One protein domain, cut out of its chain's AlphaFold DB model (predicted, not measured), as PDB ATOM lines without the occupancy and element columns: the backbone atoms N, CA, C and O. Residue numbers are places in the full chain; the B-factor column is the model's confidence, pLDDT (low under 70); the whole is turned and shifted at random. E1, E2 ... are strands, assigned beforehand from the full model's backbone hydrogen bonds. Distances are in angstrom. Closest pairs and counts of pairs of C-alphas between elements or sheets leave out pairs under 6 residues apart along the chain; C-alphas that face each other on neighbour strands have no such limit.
ATOM      1  N   ILE A 530     -33.404 -17.143 -26.984       82.06
ATOM      2  CA  ILE A 530     -33.658 -18.558 -26.686       82.06
ATOM      3  C   ILE A 530     -34.882 -18.639 -25.772       82.06
ATOM      4  O   ILE A 530     -34.957 -17.933 -24.767       82.06
ATOM      5  N   LEU A 531     -35.832 -19.493 -26.138       87.00
ATOM      6  CA  LEU A 531     -37.062 -19.768 -25.408       87.00
ATOM      7  C   LEU A 531     -36.949 -21.183 -24.839       87.00
ATOM      8  O   LEU A 531     -36.940 -22.158 -25.592       87.00
ATOM      9  N   TYR A 532     -36.797 -21.293 -23.525       88.06
ATOM     10  CA  TYR A 532     -36.556 -22.572 -22.864       88.06
ATOM     11  C   TYR A 532     -37.868 -23.278 -22.519       88.06
ATOM     12  O   TYR A 532     -38.831 -22.625 -22.125       88.06
ATOM     13  N   ASN A 533     -37.870 -24.611 -22.594       88.19
ATOM     14  CA  ASN A 533     -38.943 -25.481 -22.092       88.19
ATOM     15  C   ASN A 533     -40.351 -25.207 -22.666       88.19
ATOM     16  O   ASN A 533     -41.350 -25.370 -21.966       88.19
ATOM     17  N   ALA A 534     -40.447 -24.817 -23.937       91.81
ATOM     18  CA  ALA A 534     -41.726 -24.646 -24.621       91.81
ATOM     19  C   ALA A 534     -42.414 -26.009 -24.825       91.81
ATOM     20  O   ALA A 534     -41.771 -26.972 -25.249       91.81
ATOM     21  N   VAL A 535     -43.711 -26.109 -24.527       93.25
ATOM     22  CA  VAL A 535     -44.455 -27.384 -24.507       93.25
ATOM     23  C   VAL A 535     -45.189 -27.596 -25.827       93.25
ATOM     24  O   VAL A 535     -45.925 -26.718 -26.267       93.25
ATOM     25  N   LEU A 536     -45.020 -28.755 -26.466       95.00
ATOM     26  CA  LEU A 536     -45.701 -29.085 -27.720       95.00
ATOM     27  C   LEU A 536     -47.196 -29.353 -27.484       95.00
ATOM     28  O   LEU A 536     -47.560 -30.376 -26.908       95.00
ATOM     29  N   GLN A 537     -48.065 -28.457 -27.961       94.50
ATOM     30  CA  GLN A 537     -49.521 -28.523 -27.752       94.50
ATOM     31  C   GLN A 537     -50.297 -29.039 -28.967       94.50
ATOM     32  O   GLN A 537     -51.379 -29.610 -28.821       94.50
ATOM     33  N   LYS A 538     -49.775 -28.838 -30.183       95.06
ATOM     34  CA  LYS A 538     -50.459 -29.234 -31.422       95.06
ATOM     35  C   LYS A 538     -49.464 -29.586 -32.526       95.06
ATOM     36  O   LYS A 538     -48.420 -28.949 -32.650       95.06
ATOM     37  N   ILE A 539     -49.815 -30.572 -33.350       96.31
ATOM     38  CA  ILE A 539     -49.058 -31.000 -34.533       96.31
ATOM     39  C   ILE A 539     -50.005 -30.963 -35.735       96.31
ATOM     40  O   ILE A 539     -51.019 -31.657 -35.729       96.31
ATOM     41  N   ASP A 540     -49.676 -30.169 -36.754       94.50
ATOM     42  CA  ASP A 540     -50.367 -30.186 -38.048       94.50
ATOM     43  C   ASP A 540     -49.533 -30.980 -39.068       94.50
ATOM     44  O   ASP A 540     -48.342 -30.718 -39.242       94.50
ATOM     45  N   THR A 541     -50.148 -31.949 -39.746       92.94
ATOM     46  CA  THR A 541     -49.486 -32.829 -40.725       92.94
ATOM     47  C   THR A 541     -49.717 -32.341 -42.157       92.94
ATOM     48  O   THR A 541     -50.842 -32.000 -42.516       92.94
ATOM     49  N   TYR A 542     -48.655 -32.312 -42.968       91.62
ATOM     50  CA  TYR A 542     -48.657 -31.882 -44.376       91.62
ATOM     51  C   TYR A 542     -48.377 -33.058 -45.332       91.62
ATOM     52  O   TYR A 542     -48.546 -34.212 -44.953       91.62
ATOM     53  N   ASP A 543     -47.978 -32.799 -46.578       84.19
ATOM     54  CA  ASP A 543     -47.611 -33.850 -47.534       84.19
ATOM     55  C   ASP A 543     -46.291 -34.555 -47.148       84.19
ATOM     56  O   ASP A 543     -45.406 -33.935 -46.541       84.19
ATOM     57  N   PRO A 544     -46.120 -35.846 -47.493       87.19
ATOM     58  CA  PRO A 544     -44.850 -36.540 -47.311       87.19
ATOM     59  C   PRO A 544     -43.742 -35.919 -48.179       87.19
ATOM     60  O   PRO A 544     -43.973 -35.489 -49.310       87.19
ATOM     61  N   VAL A 545     -42.513 -35.903 -47.656       87.81
ATOM     62  CA  VAL A 545     -41.303 -35.451 -48.359       87.81
ATOM     63  C   VAL A 545     -40.296 -36.587 -48.357       87.81
ATOM     64  O   VAL A 545     -39.696 -36.881 -47.324       87.81
ATOM     65  N   ASN A 546     -40.072 -37.200 -49.522       87.38
ATOM     66  CA  ASN A 546     -39.235 -38.396 -49.656       87.38
ATOM     67  C   ASN A 546     -39.659 -39.481 -48.641       87.38
ATOM     68  O   ASN A 546     -40.781 -39.975 -48.728       87.38
ATOM     69  N   ARG A 547     -38.790 -39.852 -47.686       86.00
ATOM     70  CA  ARG A 547     -39.080 -40.833 -46.619       86.00
ATOM     71  C   ARG A 547     -39.569 -40.191 -45.310       86.00
ATOM     72  O   ARG A 547     -39.774 -40.889 -44.320       86.00
ATOM     73  N   GLY A 548     -39.714 -38.870 -45.283       88.12
ATOM     74  CA  GLY A 548     -40.169 -38.106 -44.127       88.12
ATOM     75  C   GLY A 548     -41.578 -37.543 -44.297       88.12
ATOM     76  O   GLY A 548     -42.169 -37.552 -45.375       88.12
ATOM     77  N   GLN A 549     -42.101 -37.000 -43.206       92.31
ATOM     78  CA  GLN A 549     -43.407 -36.367 -43.117       92.31
ATOM     79  C   GLN A 549     -43.225 -34.890 -42.756       92.31
ATOM     80  O   GLN A 549     -42.670 -34.578 -41.702       92.31
ATOM     81  N   ALA A 550     -43.682 -33.965 -43.604       93.38
ATOM     82  CA  ALA A 550     -43.676 -32.544 -43.261       93.38
ATOM     83  C   ALA A 550     -44.719 -32.259 -42.171       93.38
ATOM     84  O   ALA A 550     -45.865 -32.706 -42.279       93.38
ATOM     85  N   LEU A 551     -44.323 -31.521 -41.132       94.38
ATOM     86  CA  LEU A 551     -45.154 -31.162 -39.983       94.38
ATOM     87  C   LEU A 551     -45.005 -29.673 -39.640       94.38
ATOM     88  O   LEU A 551     -43.950 -29.076 -39.853       94.38
ATOM     89  N   LEU A 552     -46.034 -29.093 -39.024       95.12
ATOM     90  CA  LEU A 552     -45.962 -27.820 -38.310       95.12
ATOM     91  C   LEU A 552     -46.248 -28.067 -36.826       95.12
ATOM     92  O   LEU A 552     -47.359 -28.439 -36.446       95.12
ATOM     93  N   LEU A 553     -45.226 -27.872 -35.996       95.06
ATOM     94  CA  LEU A 553     -45.300 -28.034 -34.548       95.06
ATOM     95  C   LEU A 553     -45.714 -26.714 -33.903       95.06
ATOM     96  O   LEU A 553     -45.147 -25.677 -34.241       95.06
ATOM     97  N   HIS A 554     -46.647 -26.746 -32.954       95.44
ATOM     98  CA  HIS A 554     -47.064 -25.574 -32.182       95.44
ATOM     99  C   HIS A 554     -46.713 -25.756 -30.716       95.44
ATOM    100  O   HIS A 554     -47.295 -26.592 -30.020       95.44
ATOM    101  N   PHE A 555     -45.772 -24.945 -30.259       95.00
ATOM    102  CA  PHE A 555     -45.319 -24.912 -28.882       95.00
ATOM    103  C   PHE A 555     -45.984 -23.773 -28.119       95.00
ATOM    104  O   PHE A 555     -46.203 -22.701 -28.678       95.00
ATOM    105  N   GLU A 556     -46.263 -23.980 -26.841       94.06
ATOM    106  CA  GLU A 556     -46.755 -22.953 -25.932       94.06
ATOM    107  C   GLU A 556     -45.693 -22.629 -24.879       94.06
ATOM    108  O   GLU A 556     -45.097 -23.528 -24.278       94.06
ATOM    109  N   LEU A 557     -45.452 -21.337 -24.672       91.50
ATOM    110  CA  LEU A 557     -44.613 -20.816 -23.598       91.50
ATOM    111  C   LEU A 557     -45.162 -19.449 -23.173       91.50
ATOM    112  O   LEU A 557     -45.445 -18.610 -24.027       91.50
ATOM    113  N   ASP A 558     -45.351 -19.245 -21.868       88.38
ATOM    114  CA  ASP A 558     -45.860 -17.996 -21.275       88.38
ATOM    115  C   ASP A 558     -47.147 -17.452 -21.936       88.38
ATOM    116  O   ASP A 558     -47.322 -16.247 -22.124       88.38
ATOM    117  N   GLY A 559     -48.064 -18.351 -22.319       84.88
ATOM    118  CA  GLY A 559     -49.336 -18.010 -22.969       84.88
ATOM    119  C   GLY A 559     -49.218 -17.574 -24.437       84.88
ATOM    120  O   GLY A 559     -50.210 -17.133 -25.020       84.88
ATOM    121  N   GLN A 560     -48.034 -17.687 -25.049       89.69
ATOM    122  CA  GLN A 560     -47.819 -17.456 -26.479       89.69
ATOM    123  C   GLN A 560     -47.599 -18.766 -27.237       89.69
ATOM    124  O   GLN A 560     -46.919 -19.677 -26.763       89.69
ATOM    125  N   THR A 561     -48.153 -18.839 -28.450       91.19
ATOM    126  CA  THR A 561     -47.958 -19.969 -29.364       91.19
ATOM    127  C   THR A 561     -46.840 -19.678 -30.360       91.19
ATOM    128  O   THR A 561     -46.873 -18.678 -31.078       91.19
ATOM    129  N   TYR A 562     -45.884 -20.595 -30.453       92.88
ATOM    130  CA  TYR A 562     -44.755 -20.555 -31.370       92.88
ATOM    131  C   TYR A 562     -44.828 -21.726 -32.347       92.88
ATOM    132  O   TYR A 562     -44.800 -22.885 -31.935       92.88
ATOM    133  N   SER A 563     -44.883 -21.439 -33.648       92.62
ATOM    134  CA  SER A 563     -44.943 -22.480 -34.678       92.62
ATOM    135  C   SER A 563     -43.574 -22.739 -35.313       92.62
ATOM    136  O   SER A 563     -42.879 -21.794 -35.696       92.62
ATOM    137  N   VAL A 564     -43.206 -24.012 -35.471       92.62
ATOM    138  CA  VAL A 564     -41.958 -24.436 -36.119       92.62
ATOM    139  C   VAL A 564     -42.249 -25.519 -37.166       92.62
ATOM    140  O   VAL A 564     -42.724 -26.596 -36.800       92.62
ATOM    141  N   PRO A 565     -41.990 -25.265 -38.463       92.94
ATOM    142  CA  PRO A 565     -42.099 -26.291 -39.493       92.94
ATOM    143  C   PRO A 565     -40.887 -27.234 -39.442       92.94
ATOM    144  O   PRO A 565     -39.750 -26.778 -39.336       92.94
ATOM    145  N   VAL A 566     -41.124 -28.544 -39.520       92.25
ATOM    146  CA  VAL A 566     -40.092 -29.592 -39.441       92.25
ATOM    147  C   VAL A 566     -40.406 -30.743 -40.396       92.25
ATOM    148  O   VAL A 566     -41.531 -30.880 -40.874       92.25
ATOM    149  N   VAL A 567     -39.419 -31.605 -40.644       92.25
ATOM    150  CA  VAL A 567     -39.624 -32.897 -41.310       92.25
ATOM    151  C   VAL A 567     -39.393 -34.001 -40.281       92.25
ATOM    152  O   VAL A 567     -38.326 -34.078 -39.679       92.25
ATOM    153  N   GLN A 568     -40.394 -34.848 -40.064       91.81
ATOM    154  CA  GLN A 568     -40.301 -36.020 -39.199       91.81
ATOM    155  C   GLN A 568     -39.870 -37.236 -40.034       91.81
ATOM    156  O   GLN A 568     -40.631 -37.641 -40.914       91.81
ATOM    157  N   PRO A 569     -38.689 -37.838 -39.802       90.31
ATOM    158  CA  PRO A 569     -38.301 -39.059 -40.498       90.31
ATOM    159  C   PRO A 569     -39.012 -40.281 -39.919       90.31
ATOM    160  O   PRO A 569     -39.479 -40.273 -38.778       90.31
ATOM    161  N   SER A 570     -39.025 -41.364 -40.693       85.00
ATOM    162  CA  SER A 570     -39.498 -42.662 -40.221       85.00
ATOM    163  C   SER A 570     -38.771 -43.118 -38.944       85.00
ATOM    164  O   SER A 570     -37.575 -42.885 -38.767       85.00
ATOM    165  N   GLY A 571     -39.517 -43.730 -38.021       84.75
ATOM    166  CA  GLY A 571     -39.028 -44.196 -36.718       84.75
ATOM    167  C   GLY A 571     -38.917 -43.123 -35.620       84.75
ATOM    168  O   GLY A 571     -38.887 -43.477 -34.441       84.75
ATOM    169  N   PHE A 572     -38.939 -41.829 -35.957       90.75
ATOM    170  CA  PHE A 572     -38.963 -40.724 -34.991       90.75
ATOM    171  C   PHE A 572     -40.357 -40.088 -34.921       90.75
ATOM    172  O   PHE A 572     -40.998 -39.894 -35.948       90.75
ATOM    173  N   HIS A 573     -40.833 -39.751 -33.721       90.94
ATOM    174  CA  HIS A 573     -42.164 -39.166 -33.534       90.94
ATOM    175  C   HIS A 573     -42.128 -38.009 -32.544       90.94
ATOM    176  O   HIS A 573     -41.672 -38.186 -31.413       90.94
ATOM    177  N   TYR A 574     -42.682 -36.866 -32.948       92.56
ATOM    178  CA  TYR A 574     -43.016 -35.789 -32.020       92.56
ATOM    179  C   TYR A 574     -44.304 -36.140 -31.251       92.56
ATOM    180  O   TYR A 574     -45.282 -36.602 -31.841       92.56
ATOM    181  N   ARG A 575     -44.317 -35.933 -29.933       91.75
ATOM    182  CA  ARG A 575     -45.429 -36.230 -29.020       91.75
ATOM    183  C   ARG A 575     -45.913 -34.970 -28.309       91.75
ATOM    184  O   ARG A 575     -45.117 -34.138 -27.879       91.75
ATOM    185  N   LEU A 576     -47.232 -34.855 -28.173       92.44
ATOM    186  CA  LEU A 576     -47.858 -33.779 -27.405       92.44
ATOM    187  C   LEU A 576     -47.445 -33.865 -25.930       92.44
ATOM    188  O   LEU A 576     -47.362 -34.960 -25.375       92.44
ATOM    189  N   GLY A 577     -47.211 -32.711 -25.309       87.56
ATOM    190  CA  GLY A 577     -46.729 -32.587 -23.932       87.56
ATOM    191  C   GLY A 577     -45.204 -32.586 -23.784       87.56
ATOM    192  O   GLY A 577     -44.710 -32.180 -22.734       87.56
ATOM    193  N   ASP A 578     -44.453 -32.968 -24.821       90.94
ATOM    194  CA  ASP A 578     -42.991 -32.923 -24.777       90.94
ATOM    195  C   ASP A 578     -42.472 -31.479 -24.815       90.94
ATOM    196  O   ASP A 578     -43.041 -30.598 -25.468       90.94
ATOM    197  N   GLN A 579     -41.354 -31.248 -24.127       90.50
ATOM    198  CA  GLN A 579     -40.696 -29.946 -24.045       90.50
ATOM    199  C   GLN A 579     -39.598 -29.784 -25.101       90.50
ATOM    200  O   GLN A 579     -38.879 -30.728 -25.448       90.50
ATOM    201  N   ALA A 580     -39.441 -28.550 -25.572       90.62
ATOM    202  CA  ALA A 580     -38.408 -28.133 -26.505       90.62
ATOM    203  C   ALA A 580     -37.770 -26.809 -26.092       90.62
ATOM    204  O   ALA A 580     -38.421 -25.937 -25.519       90.62
ATOM    205  N   ASN A 581     -36.515 -26.619 -26.486       89.31
ATOM    206  CA  ASN A 581     -35.916 -25.293 -26.527       89.31
ATOM    207  C   ASN A 581     -36.085 -24.735 -27.940       89.31
ATOM    208  O   ASN A 581     -35.799 -25.425 -28.923       89.31
ATOM    209  N   LEU A 582     -36.538 -23.489 -28.050       88.69
ATOM    210  CA  LEU A 582     -36.713 -22.778 -29.314       88.69
ATOM    211  C   LEU A 582     -35.746 -21.598 -29.390       88.69
ATOM    212  O   LEU A 582     -35.246 -21.110 -28.376       88.69
ATOM    213  N   ILE A 583     -35.504 -21.104 -30.598       84.12
ATOM    214  CA  ILE A 583     -34.720 -19.892 -30.823       84.12
ATOM    215  C   ILE A 583     -35.436 -18.972 -31.810       84.12
ATOM    216  O   ILE A 583     -35.908 -19.415 -32.858       84.12
ATOM    217  N   GLN A 584     -35.529 -17.689 -31.468       81.25
ATOM    218  CA  GLN A 584     -36.042 -16.643 -32.345       81.25
ATOM    219  C   GLN A 584     -34.885 -15.873 -32.974       81.25
ATOM    220  O   GLN A 584     -34.098 -15.242 -32.271       81.25
ATOM    221  N   ILE A 585     -34.786 -15.920 -34.302       65.81
ATOM    222  CA  ILE A 585     -33.768 -15.210 -35.085       65.81
ATOM    223  C   ILE A 585     -34.473 -14.496 -36.234       65.81
ATOM    224  O   ILE A 585     -35.170 -15.132 -37.024       65.81
ATOM    225  N   GLY A 586     -34.324 -13.171 -36.324       61.91
ATOM    226  CA  GLY A 586     -34.892 -12.391 -37.431       61.91
ATOM    227  C   GLY A 586     -36.416 -12.518 -37.576       61.91
ATOM    228  O   GLY A 586     -36.917 -12.534 -38.695       61.91
ATOM    229  N   GLY A 587     -37.147 -12.663 -36.461       67.69
ATOM    230  CA  GLY A 587     -38.608 -12.847 -36.452       67.69
ATOM    231  C   GLY A 587     -39.085 -14.272 -36.762       67.69
ATOM    232  O   GLY A 587     -40.289 -14.511 -36.813       67.69
ATOM    233  N   MET A 588     -38.171 -15.230 -36.947       76.06
ATOM    234  CA  MET A 588     -38.493 -16.639 -37.179       76.06
ATOM    235  C   MET A 588     -38.204 -17.479 -35.940       76.06
ATOM    236  O   MET A 588     -37.097 -17.421 -35.408       76.06
ATOM    237  N   THR A 589     -39.164 -18.312 -35.535       84.81
ATOM    238  CA  THR A 589     -38.929 -19.357 -34.532       84.81
ATOM    239  C   THR A 589     -38.395 -20.626 -35.194       84.81
ATOM    240  O   THR A 589     -38.935 -21.070 -36.212       84.81
ATOM    241  N   ARG A 590     -37.343 -21.197 -34.605       87.19
ATOM    242  CA  ARG A 590     -36.744 -22.485 -34.975       87.19
ATOM    243  C   ARG A 590     -36.611 -23.393 -33.758       87.19
ATOM    244  O   ARG A 590     -36.563 -22.909 -32.625       87.19
ATOM    245  N   LEU A 591     -36.529 -24.696 -34.003       86.69
ATOM    246  CA  LEU A 591     -36.250 -25.688 -32.968       86.69
ATOM    247  C   LEU A 591     -34.755 -25.638 -32.635       86.69
ATOM    248  O   LEU A 591     -33.936 -25.682 -33.549       86.69
ATOM    249  N   LEU A 592     -34.399 -25.523 -31.355       84.38
ATOM    250  CA  LEU A 592     -33.014 -25.596 -30.877       84.38
ATOM    251  C   LEU A 592     -32.701 -27.002 -30.346       84.38
ATOM    252  O   LEU A 592     -31.669 -27.573 -30.692       84.38
ATOM    253  N   SER A 593     -33.606 -27.584 -29.556       85.12
ATOM    254  CA  SER A 593     -33.555 -28.996 -29.155       85.12
ATOM    255  C   SER A 593     -34.936 -29.522 -28.762       85.12
ATOM    256  O   SER A 593     -35.802 -28.753 -28.343       85.12
ATOM    257  N   TYR A 594     -35.135 -30.834 -28.874       86.56
ATOM    258  CA  TYR A 594     -36.369 -31.533 -28.496       86.56
ATOM    259  C   TYR A 594     -36.038 -32.880 -27.844       86.56
ATOM    260  O   TYR A 594     -35.148 -33.577 -28.324       86.56
ATOM    261  N   GLY A 595     -36.737 -33.265 -26.772       74.75
ATOM    262  CA  GLY A 595     -36.624 -34.583 -26.119       74.75
ATOM    263  C   GLY A 595     -35.420 -34.782 -25.180       74.75
ATOM    264  O   GLY A 595     -35.593 -35.327 -24.093       74.75
ATOM    265  N   VAL A 596     -34.219 -34.319 -25.546       63.81
ATOM    266  CA  VAL A 596     -33.027 -34.335 -24.670       63.81
ATOM    267  C   VAL A 596     -32.776 -32.925 -24.145       63.81
ATOM    268  O   VAL A 596     -32.532 -32.001 -24.924       63.81
ATOM    269  N   LEU A 597     -32.832 -32.748 -22.821       53.53
ATOM    270  CA  LEU A 597     -32.394 -31.523 -22.146       53.53
ATOM    271  C   LEU A 597     -30.861 -31.472 -22.180       53.53
ATOM    272  O   LEU A 597     -30.185 -31.867 -21.235       53.53
ATOM    273  N   THR A 598     -30.307 -31.070 -23.319       52.84
ATOM    274  CA  THR A 598     -28.868 -30.867 -23.487       52.84
ATOM    275  C   THR A 598     -28.424 -29.685 -22.626       52.84
ATOM    276  O   THR A 598     -29.023 -28.612 -22.708       52.84
ATOM    277  N   ASP A 599     -27.357 -29.860 -21.845       50.94
ATOM    278  CA  ASP A 599     -26.643 -28.752 -21.203       50.94
ATOM    279  C   ASP A 599     -26.184 -27.778 -22.303       50.94
ATOM    280  O   ASP A 599     -25.324 -28.103 -23.126       50.94
ATOM    281  N   LEU A 600     -26.793 -26.593 -22.367       55.22
ATOM    282  CA  LEU A 600     -26.496 -25.551 -23.357       55.22
ATOM    283  C   LEU A 600     -25.223 -24.781 -22.963       55.22
ATOM    284  O   LEU A 600     -25.212 -23.552 -22.873       55.22
ATOM    285  N   ASN A 601     -24.129 -25.502 -22.708       50.06
ATOM    286  CA  ASN A 601     -22.818 -24.896 -22.512       50.06
ATOM    287  C   ASN A 601     -22.251 -24.466 -23.872       50.06
ATOM    288  O   ASN A 601     -21.713 -25.269 -24.628       50.06
ATOM    289  N   LYS A 602     -22.351 -23.162 -24.167       50.94
ATOM    290  CA  LYS A 602     -21.824 -22.506 -25.383       50.94
ATOM    291  C   LYS A 602     -20.309 -22.657 -25.600       50.94
ATOM    292  O   LYS A 602     -19.806 -22.227 -26.631       50.94
ATOM    293  N   THR A 603     -19.566 -23.198 -24.638       49.41
ATOM    294  CA  THR A 603     -18.097 -23.284 -24.674       49.41
ATOM    295  C   THR A 603     -17.541 -24.301 -25.672       49.41
ATOM    296  O   THR A 603     -16.377 -24.166 -26.034       49.41
ATOM    297  N   ASP A 604     -18.357 -25.237 -26.171       57.94
ATOM    298  CA  ASP A 604     -17.899 -26.322 -27.059       57.94
ATOM    299  C   ASP A 604     -18.370 -26.164 -28.523       57.94
ATOM    300  O   ASP A 604     -18.194 -27.071 -29.345       57.94
ATOM    301  N   GLU A 605     -18.988 -25.030 -28.871       64.94
ATOM    302  CA  GLU A 605     -19.477 -24.729 -30.221       64.94
ATOM    303  C   GLU A 605     -18.433 -23.971 -31.054       64.94
ATOM    304  O   GLU A 605     -17.961 -22.892 -30.695       64.94
ATOM    305  N   LEU A 606     -18.111 -24.514 -32.225       63.28
ATOM    306  CA  LEU A 606     -17.251 -23.913 -33.232       63.28
ATOM    307  C   LEU A 606     -18.119 -23.347 -34.361       63.28
ATOM    308  O   LEU A 606     -18.930 -24.063 -34.945       63.28
ATOM    309  N   THR A 607     -17.954 -22.063 -34.686       65.44
ATOM    310  CA  THR A 607     -18.623 -21.447 -35.845       65.44
ATOM    311  C   THR A 607     -17.662 -21.420 -37.026       65.44
ATOM    312  O   THR A 607     -16.648 -20.725 -36.991       65.44
ATOM    313  N   LEU A 608     -17.984 -22.186 -38.064       71.56
ATOM    314  CA  LEU A 608     -17.223 -22.307 -39.305       71.56
ATOM    315  C   LEU A 608     -17.952 -21.592 -40.445       71.56
ATOM    316  O   LEU A 608     -19.167 -21.430 -40.401       71.56
ATOM    317  N   GLN A 609     -17.225 -21.159 -41.473       74.38
ATOM    318  CA  GLN A 609     -17.841 -20.670 -42.710       74.38
ATOM    319  C   GLN A 609     -18.074 -21.862 -43.640       74.38
ATOM    320  O   GLN A 609     -17.153 -22.637 -43.910       74.38
ATOM    321  N   GLY A 610     -19.317 -22.033 -44.078       75.44
ATOM    322  CA  GLY A 610     -19.716 -23.054 -45.032       75.44
ATOM    323  C   GLY A 610     -20.159 -22.423 -46.344       75.44
ATOM    324  O   GLY A 610     -20.991 -21.519 -46.348       75.44
ATOM    325  N   GLU A 611     -19.640 -22.924 -47.459       82.00
ATOM    326  CA  GLU A 611     -20.064 -22.504 -48.793       82.00
ATOM    327  C   GLU A 611     -21.213 -23.387 -49.278       82.00
ATOM    328  O   GLU A 611     -21.098 -24.614 -49.260       82.00
ATOM    329  N   ILE A 612     -22.314 -22.788 -49.730       80.81
ATOM    330  CA  ILE A 612     -23.384 -23.545 -50.386       80.81
ATOM    331  C   ILE A 612     -22.881 -24.024 -51.750       80.81
ATOM    332  O   ILE A 612     -22.654 -23.210 -52.645       80.81
ATOM    333  N   ILE A 613     -22.763 -25.339 -51.921       83.56
ATOM    334  CA  ILE A 613     -22.331 -25.979 -53.172       83.56
ATOM    335  C   ILE A 613     -23.493 -26.609 -53.951       83.56
ATOM    336  O   ILE A 613     -23.370 -26.836 -55.152       83.56
ATOM    337  N   GLY A 614     -24.638 -26.826 -53.299       81.50
ATOM    338  CA  GLY A 614     -25.840 -27.381 -53.916       81.50
ATOM    339  C   GLY A 614     -27.112 -26.945 -53.190       81.50
ATOM    340  O   GLY A 614     -27.121 -26.773 -51.970       81.50
ATOM    341  N   ILE A 615     -28.190 -26.744 -53.949       84.75
ATOM    342  CA  ILE A 615     -29.525 -26.424 -53.430       84.75
ATOM    343  C   ILE A 615     -30.537 -27.293 -54.175       84.75
ATOM    344  O   ILE A 615     -30.616 -27.236 -55.402       84.75
ATOM    345  N   GLN A 616     -31.334 -28.062 -53.439       87.44
ATOM    346  CA  GLN A 616     -32.474 -28.800 -53.978       87.44
ATOM    347  C   GLN A 616     -33.756 -28.328 -53.292       87.44
ATOM    348  O   GLN A 616     -33.910 -28.462 -52.080       87.44
ATOM    349  N   SER A 617     -34.695 -27.791 -54.064       86.81
ATOM    350  CA  SER A 617     -35.978 -27.319 -53.541       86.81
ATOM    351  C   SER A 617     -37.043 -28.411 -53.616       86.81
ATOM    352  O   SER A 617     -37.184 -29.075 -54.643       86.81
ATOM    353  N   PHE A 618     -37.837 -28.560 -52.557       87.38
ATOM    354  CA  PHE A 618     -39.007 -29.437 -52.539       87.38
ATOM    355  C   PHE A 618     -40.296 -28.631 -52.769       87.38
ATOM    356  O   PHE A 618     -40.353 -27.441 -52.443       87.38
ATOM    357  N   PRO A 619     -41.364 -29.249 -53.307       84.81
ATOM    358  CA  PRO A 619     -42.638 -28.569 -53.561       84.81
ATOM    359  C   PRO A 619     -43.469 -28.285 -52.291       84.81
ATOM    360  O   PRO A 619     -44.609 -27.838 -52.399       84.81
ATOM    361  N   VAL A 620     -42.928 -28.496 -51.087       87.06
ATOM    362  CA  VAL A 620     -43.646 -28.317 -49.815       87.06
ATOM    363  C   VAL A 620     -43.408 -26.926 -49.229       87.06
ATOM    364  O   VAL A 620     -42.266 -26.516 -49.008       87.06
ATOM    365  N   HIS A 621     -44.509 -26.225 -48.938       88.50
ATOM    366  CA  HIS A 621     -44.510 -24.872 -48.385       88.50
ATOM    367  C   HIS A 621     -45.329 -24.800 -47.093       88.50
ATOM    368  O   HIS A 621     -46.494 -25.190 -47.072       88.50
ATOM    369  N   ILE A 622     -44.745 -24.249 -46.028       87.94
ATOM    370  CA  ILE A 622     -45.420 -24.021 -44.742       87.94
ATOM    371  C   ILE A 622     -45.110 -22.591 -44.282       87.94
ATOM    372  O   ILE A 622     -43.951 -22.187 -44.255       87.94
ATOM    373  N   GLN A 623     -46.138 -21.800 -43.948       84.12
ATOM    374  CA  GLN A 623     -46.001 -20.410 -43.466       84.12
ATOM    375  C   GLN A 623     -45.098 -19.509 -44.345       84.12
ATOM    376  O   GLN A 623     -44.221 -18.816 -43.837       84.12
ATOM    377  N   GLN A 624     -45.303 -19.515 -45.672       81.75
ATOM    378  CA  GLN A 624     -44.487 -18.764 -46.657       81.75
ATOM    379  C   GLN A 624     -42.994 -19.160 -46.691       81.75
ATOM    380  O   GLN A 624     -42.154 -18.417 -47.209       81.75
ATOM    381  N   ARG A 625     -42.659 -20.344 -46.168       85.81
ATOM    382  CA  ARG A 625     -41.324 -20.942 -46.234       85.81
ATOM    383  C   ARG A 625     -41.357 -22.183 -47.112       85.81
ATOM    384  O   ARG A 625     -42.267 -22.999 -46.980       85.81
ATOM    385  N   GLN A 626     -40.365 -22.327 -47.978       89.00
ATOM    386  CA  GLN A 626     -40.179 -23.497 -48.827       89.00
ATOM    387  C   GLN A 626     -39.147 -24.432 -48.198       89.00
ATOM    388  O   GLN A 626     -38.107 -23.975 -47.722       89.00
ATOM    389  N   LEU A 627     -39.414 -25.736 -48.206       89.38
ATOM    390  CA  LEU A 627     -38.423 -26.723 -47.793       89.38
ATOM    391  C   LEU A 627     -37.315 -26.839 -48.850       89.38
ATOM    392  O   LEU A 627     -37.581 -27.153 -50.012       89.38
ATOM    393  N   MET A 628     -36.072 -26.615 -48.435       88.12
ATOM    394  CA  MET A 628     -34.882 -26.730 -49.279       88.12
ATOM    395  C   MET A 628     -33.849 -27.636 -48.615       88.12
ATOM    396  O   MET A 628     -33.635 -27.554 -47.408       88.12
ATOM    397  N   LEU A 629     -33.191 -28.479 -49.405       87.25
ATOM    398  CA  LEU A 629     -31.990 -29.212 -49.030       87.25
ATOM    399  C   LEU A 629     -30.772 -28.392 -49.441       87.25
ATOM    400  O   LEU A 629     -30.584 -28.105 -50.624       87.25
ATOM    401  N   LEU A 630     -29.958 -28.019 -48.464       85.50
ATOM    402  CA  LEU A 630     -28.723 -27.282 -48.676       85.50
ATOM    403  C   LEU A 630     -27.545 -28.233 -48.531       85.50
ATOM    404  O   LEU A 630     -27.401 -28.915 -47.513       85.50
ATOM    405  N   GLU A 631     -26.696 -28.252 -49.544       84.88
ATOM    406  CA  GLU A 631     -25.417 -28.936 -49.525       84.88
ATOM    407  C   GLU A 631     -24.323 -27.901 -49.272       84.88
ATOM    408  O   GLU A 631     -24.156 -26.949 -50.038       84.88
ATOM    409  N   VAL A 632     -23.616 -28.062 -48.158       83.25
ATOM    410  CA  VAL A 632     -22.680 -27.075 -47.629       83.25
ATOM    411  C   VAL A 632     -21.300 -27.699 -47.483       83.25
ATOM    412  O   VAL A 632     -21.132 -28.726 -46.822       83.25
ATOM    413  N   LEU A 633     -20.303 -27.050 -48.074       83.56
ATOM    414  CA  LEU A 633     -18.900 -27.399 -47.930       83.56
ATOM    415  C   LEU A 633     -18.296 -26.604 -46.774       83.56
ATOM    416  O   LEU A 633     -18.096 -25.395 -46.874       83.56
ATOM    417  N   VAL A 634     -17.986 -27.287 -45.677       82.19
ATOM    418  CA  VAL A 634     -17.340 -26.684 -44.508       82.19
ATOM    419  C   VAL A 634     -15.834 -26.894 -44.618       82.19
ATOM    420  O   VAL A 634     -15.382 -28.034 -44.744       82.19
ATOM    421  N   THR A 635     -15.059 -25.806 -44.575       75.25
ATOM    422  CA  THR A 635     -13.589 -25.853 -44.671       75.25
ATOM    423  C   THR A 635     -12.942 -25.350 -43.382       75.25
ATOM    424  O   THR A 635     -13.208 -24.229 -42.955       75.25
ATOM    425  N   GLN A 636     -12.054 -26.154 -42.791       71.75
ATOM    426  CA  GLN A 636     -11.220 -25.774 -41.646       71.75
ATOM    427  C   GLN A 636      -9.826 -26.398 -41.797       71.75
ATOM    428  O   GLN A 636      -9.724 -27.580 -42.103       71.75
ATOM    429  N   ASP A 637      -8.757 -25.614 -41.611       66.56
ATOM    430  CA  ASP A 637      -7.358 -26.088 -41.613       66.56
ATOM    431  C   ASP A 637      -7.000 -27.003 -42.806       66.56
ATOM    432  O   ASP A 637      -6.367 -28.048 -42.664       66.56
ATOM    433  N   ASN A 638      -7.423 -26.604 -44.015       67.31
ATOM    434  CA  ASN A 638      -7.269 -27.349 -45.278       67.31
ATOM    435  C   ASN A 638      -8.043 -28.680 -45.388       67.31
ATOM    436  O   ASN A 638      -7.925 -29.372 -46.401       67.31
ATOM    437  N   GLN A 639      -8.874 -29.022 -44.406       72.44
ATOM    438  CA  GLN A 639      -9.777 -30.169 -44.439       72.44
ATOM    439  C   GLN A 639     -11.193 -29.719 -44.808       72.44
ATOM    440  O   GLN A 639     -11.645 -28.639 -44.419       72.44
ATOM    441  N   ARG A 640     -11.888 -30.536 -45.606       76.12
ATOM    442  CA  ARG A 640     -13.217 -30.228 -46.144       76.12
ATOM    443  C   ARG A 640     -14.193 -31.337 -45.783       76.12
ATOM    444  O   ARG A 640     -13.921 -32.498 -46.076       76.12
ATOM    445  N   ILE A 641     -15.331 -30.974 -45.197       78.19
ATOM    446  CA  ILE A 641     -16.456 -31.887 -44.975       78.19
ATOM    447  C   ILE A 641     -17.678 -31.334 -45.701       78.19
ATOM    448  O   ILE A 641     -18.080 -30.189 -45.496       78.19
ATOM    449  N   GLN A 642     -18.281 -32.180 -46.527       80.81
ATOM    450  CA  GLN A 642     -19.578 -31.937 -47.139       80.81
ATOM    451  C   GLN A 642     -20.672 -32.307 -46.134       80.81
ATOM    452  O   GLN A 642     -20.705 -33.429 -45.627       80.81
ATOM    453  N   LYS A 643     -21.562 -31.364 -45.823       78.25
ATOM    454  CA  LYS A 643     -22.734 -31.593 -44.972       78.25
ATOM    455  C   LYS A 643     -24.000 -31.249 -45.738       78.25
ATOM    456  O   LYS A 643     -24.051 -30.273 -46.477       78.25
ATOM    457  N   VAL A 644     -25.034 -32.050 -45.524       81.31
ATOM    458  CA  VAL A 644     -26.369 -31.817 -46.073       81.31
ATOM    459  C   VAL A 644     -27.300 -31.416 -44.930       81.31
ATOM    460  O   VAL A 644     -27.184 -31.956 -43.824       81.31
ATOM    461  N   SER A 645     -28.170 -30.436 -45.177       82.00
ATOM    462  CA  SER A 645     -29.171 -29.959 -44.221       82.00
ATOM    463  C   SER A 645     -30.457 -29.556 -44.937       82.00
ATOM    464  O   SER A 645     -30.439 -28.608 -45.721       82.00
ATOM    465  N   SER A 646     -31.586 -30.192 -44.622       84.75
ATOM    466  CA  SER A 646     -32.900 -29.654 -45.003       84.75
ATOM    467  C   SER A 646     -33.353 -28.562 -44.040       84.75
ATOM    468  O   SER A 646     -33.138 -28.667 -42.831       84.75
ATOM    469  N   GLN A 647     -33.921 -27.480 -44.576       84.44
ATOM    470  CA  GLN A 647     -34.427 -26.339 -43.807       84.44
ATOM    471  C   GLN A 647     -35.620 -25.683 -44.516       84.44
ATOM    472  O   GLN A 647     -35.667 -25.614 -45.745       84.44
ATOM    473  N   TYR A 648     -36.566 -25.146 -43.742       85.44
ATOM    474  CA  TYR A 648     -37.637 -24.293 -44.264       85.44
ATOM    475  C   TYR A 648     -37.146 -22.846 -44.415       85.44
ATOM    476  O   TYR A 648     -36.982 -22.129 -43.426       85.44
ATOM    477  N   VAL A 649     -36.944 -22.405 -45.657       81.94
ATOM    478  CA  VAL A 649     -36.377 -21.093 -46.006       81.94
ATOM    479  C   VAL A 649     -37.487 -20.115 -46.428       81.94
ATOM    480  O   VAL A 649     -38.327 -20.487 -47.249       81.94
ATOM    481  N   PRO A 650     -37.530 -18.867 -45.916       79.00
ATOM    482  CA  PRO A 650     -38.497 -17.859 -46.363       79.00
ATOM    483  C   PRO A 650     -38.377 -17.554 -47.856       79.00
ATOM    484  O   PRO A 650     -37.272 -17.348 -48.354       79.00
ATOM    485  N   ALA A 651     -39.509 -17.417 -48.550       66.56
ATOM    486  CA  ALA A 651     -39.531 -17.152 -49.992       66.56
ATOM    487  C   ALA A 651     -38.811 -15.850 -50.414       66.56
ATOM    488  O   ALA A 651     -38.423 -15.711 -51.569       66.56
ATOM    489  N   GLN A 652     -38.631 -14.889 -49.497       61.12
ATOM    490  CA  GLN A 652     -37.937 -13.624 -49.774       61.12
ATOM    491  C   GLN A 652     -36.408 -13.703 -49.602       61.12
ATOM    492  O   GLN A 652     -35.716 -12.740 -49.931       61.12
ATOM    493  N   LEU A 653     -35.864 -14.804 -49.067       66.75
ATOM    494  CA  LEU A 653     -34.425 -14.952 -48.861       66.75
ATOM    495  C   LEU A 653     -33.763 -15.486 -50.139       66.75
ATOM    496  O   LEU A 653     -33.940 -16.646 -50.501       66.75
ATOM    497  N   ALA A 654     -32.977 -14.645 -50.813       65.62
ATOM    498  CA  ALA A 654     -32.222 -15.046 -51.996       65.62
ATOM    499  C   ALA A 654     -31.014 -15.920 -51.602       65.62
ATOM    500  O   ALA A 654     -29.963 -15.409 -51.208       65.62
ATOM    501  N   LEU A 655     -31.166 -17.242 -51.699       70.31
ATOM    502  CA  LEU A 655     -30.062 -18.195 -51.582       70.31
ATOM    503  C   LEU A 655     -29.542 -18.569 -52.974       70.31
ATOM    504  O   LEU A 655     -30.310 -18.969 -53.845       70.31
ATOM    505  N   SER A 656     -28.230 -18.468 -53.163       75.06
ATOM    506  CA  SER A 656     -27.526 -18.902 -54.371       75.06
ATOM    507  C   SER A 656     -26.329 -19.777 -54.014       75.06
ATOM    508  O   SER A 656     -25.746 -19.642 -52.937       75.06
ATOM    509  N   VAL A 657     -25.955 -20.673 -54.932       72.69
ATOM    510  CA  VAL A 657     -24.680 -21.401 -54.868       72.69
ATOM    511  C   VAL A 657     -23.529 -20.390 -54.788       72.69
ATOM    512  O   VAL A 657     -23.551 -19.374 -55.481       72.69
ATOM    513  N   GLY A 658     -22.560 -20.648 -53.910       68.81
ATOM    514  CA  GLY A 658     -21.461 -19.738 -53.574       68.81
ATOM    515  C   GLY A 658     -21.735 -18.814 -52.379       68.81
ATOM    516  O   GLY A 658     -20.806 -18.177 -51.877       68.81
ATOM    517  N   ASN A 659     -22.974 -18.747 -51.869       76.00
ATOM    518  CA  ASN A 659     -23.257 -17.997 -50.643       76.00
ATOM    519  C   ASN A 659     -22.540 -18.644 -49.448       76.00
ATOM    520  O   ASN A 659     -22.596 -19.860 -49.262       76.00
ATOM    521  N   GLN A 660     -21.902 -17.817 -48.619       71.75
ATOM    522  CA  GLN A 660     -21.277 -18.244 -47.367       71.75
ATOM    523  C   GLN A 660     -22.299 -18.165 -46.231       71.75
ATOM    524  O   GLN A 660     -22.940 -17.129 -46.035       71.75
TER     525      GLN A 660
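What this domain is: This is residues 530 to 660 of the 749 residues of an uncharacterized protein of Paenibacillus sp. CFBP13512 (UniProt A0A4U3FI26). A small, nearly closed barrel of five strands, made by the strongly curled sheet E3 E2 E1 E4 E5, is joined to a long three-stranded sheet, E6 E7 E8, which packs one end on the barrel and reaches away from it to the turn between E7 and E8. The two sheets are only partly face to face, their strands crossed, and in the link between them residues 601 to 607, of which 605 to 607 belong to E6, stick out. The printed part has 131 residues, with no named helix and eight named strands, E1 to E8 in order along the chain; the class is all strand, and both sheets are antiparallel. The whole is compact, with a radius of gyration of the C-alphas of 15.9 A and spans of 46 by 38 by 31 A.

How they stand to each other: The larger sheet has E1 (residues 530 to 545), E2 (548 to 557), E3 (560 to 569), E4 (579 to 585) and E5 (588 to 594). It is a folded sheet, bent back on itself: E3 and E2 face E4 and E5, with E1 as the hinge. E1, E2 and E3 form a meander, each strand the antiparallel neighbour of the one before, and with E4 beside E1 a Greek key. E1 bends by 100 degrees at residue 533, and its pairing is staggered: residues 530 to 535 pair with E4, and 535 to 545 with E2. N 531 and O 582 are 2.8 A apart, N 540 and O 552 2.9 A, N 553 and O 564 2.9 A, and N 583 and O 590 2.9 A, each within hydrogen-bond range. The edge strands E3 and E5 come closest at the C-alphas of Val 564 and Arg 590, 5.7 A apart. E6 (605 to 622), E7 (625 to 636) and E8 (639 to 650) form a second meander; N 616 and O 629 are 2.9 A apart and N 630 and O 645 2.8 A, within hydrogen-bond range. The two sheets form a sandwich, two sheets face to face, with their strands at 81 degrees. The closest C-alphas of E3 and E8 are those of Pro 565 and Tyr 648, 6.8 A apart. E4 is apart from E6, E7 and E8.

Where its parts are: E1 begins at C-alpha 530 (-33.658, -18.558, -26.686) and is 28.5 A long. E2 is 27.2 A long, E3 27.5 A, E4 19.7 A and E5 17.4 A. E6, the longest strand by residues, is 29.7 A from first to last C-alpha and bends by 118 degrees at residue 619. E7 is 30.8 A long, and E8, 31.3 A, ends at C-alpha 650 (-38.497, -17.859, -46.363).

The domain as a whole: The C-alphas of Gly 559 and Asn 638, the two farthest apart, are 48.5 A apart. The printed part has no cut and no long link. The mean pLDDT of the printed part is 81.9; residues 596 to 607 are among the 22 under 70.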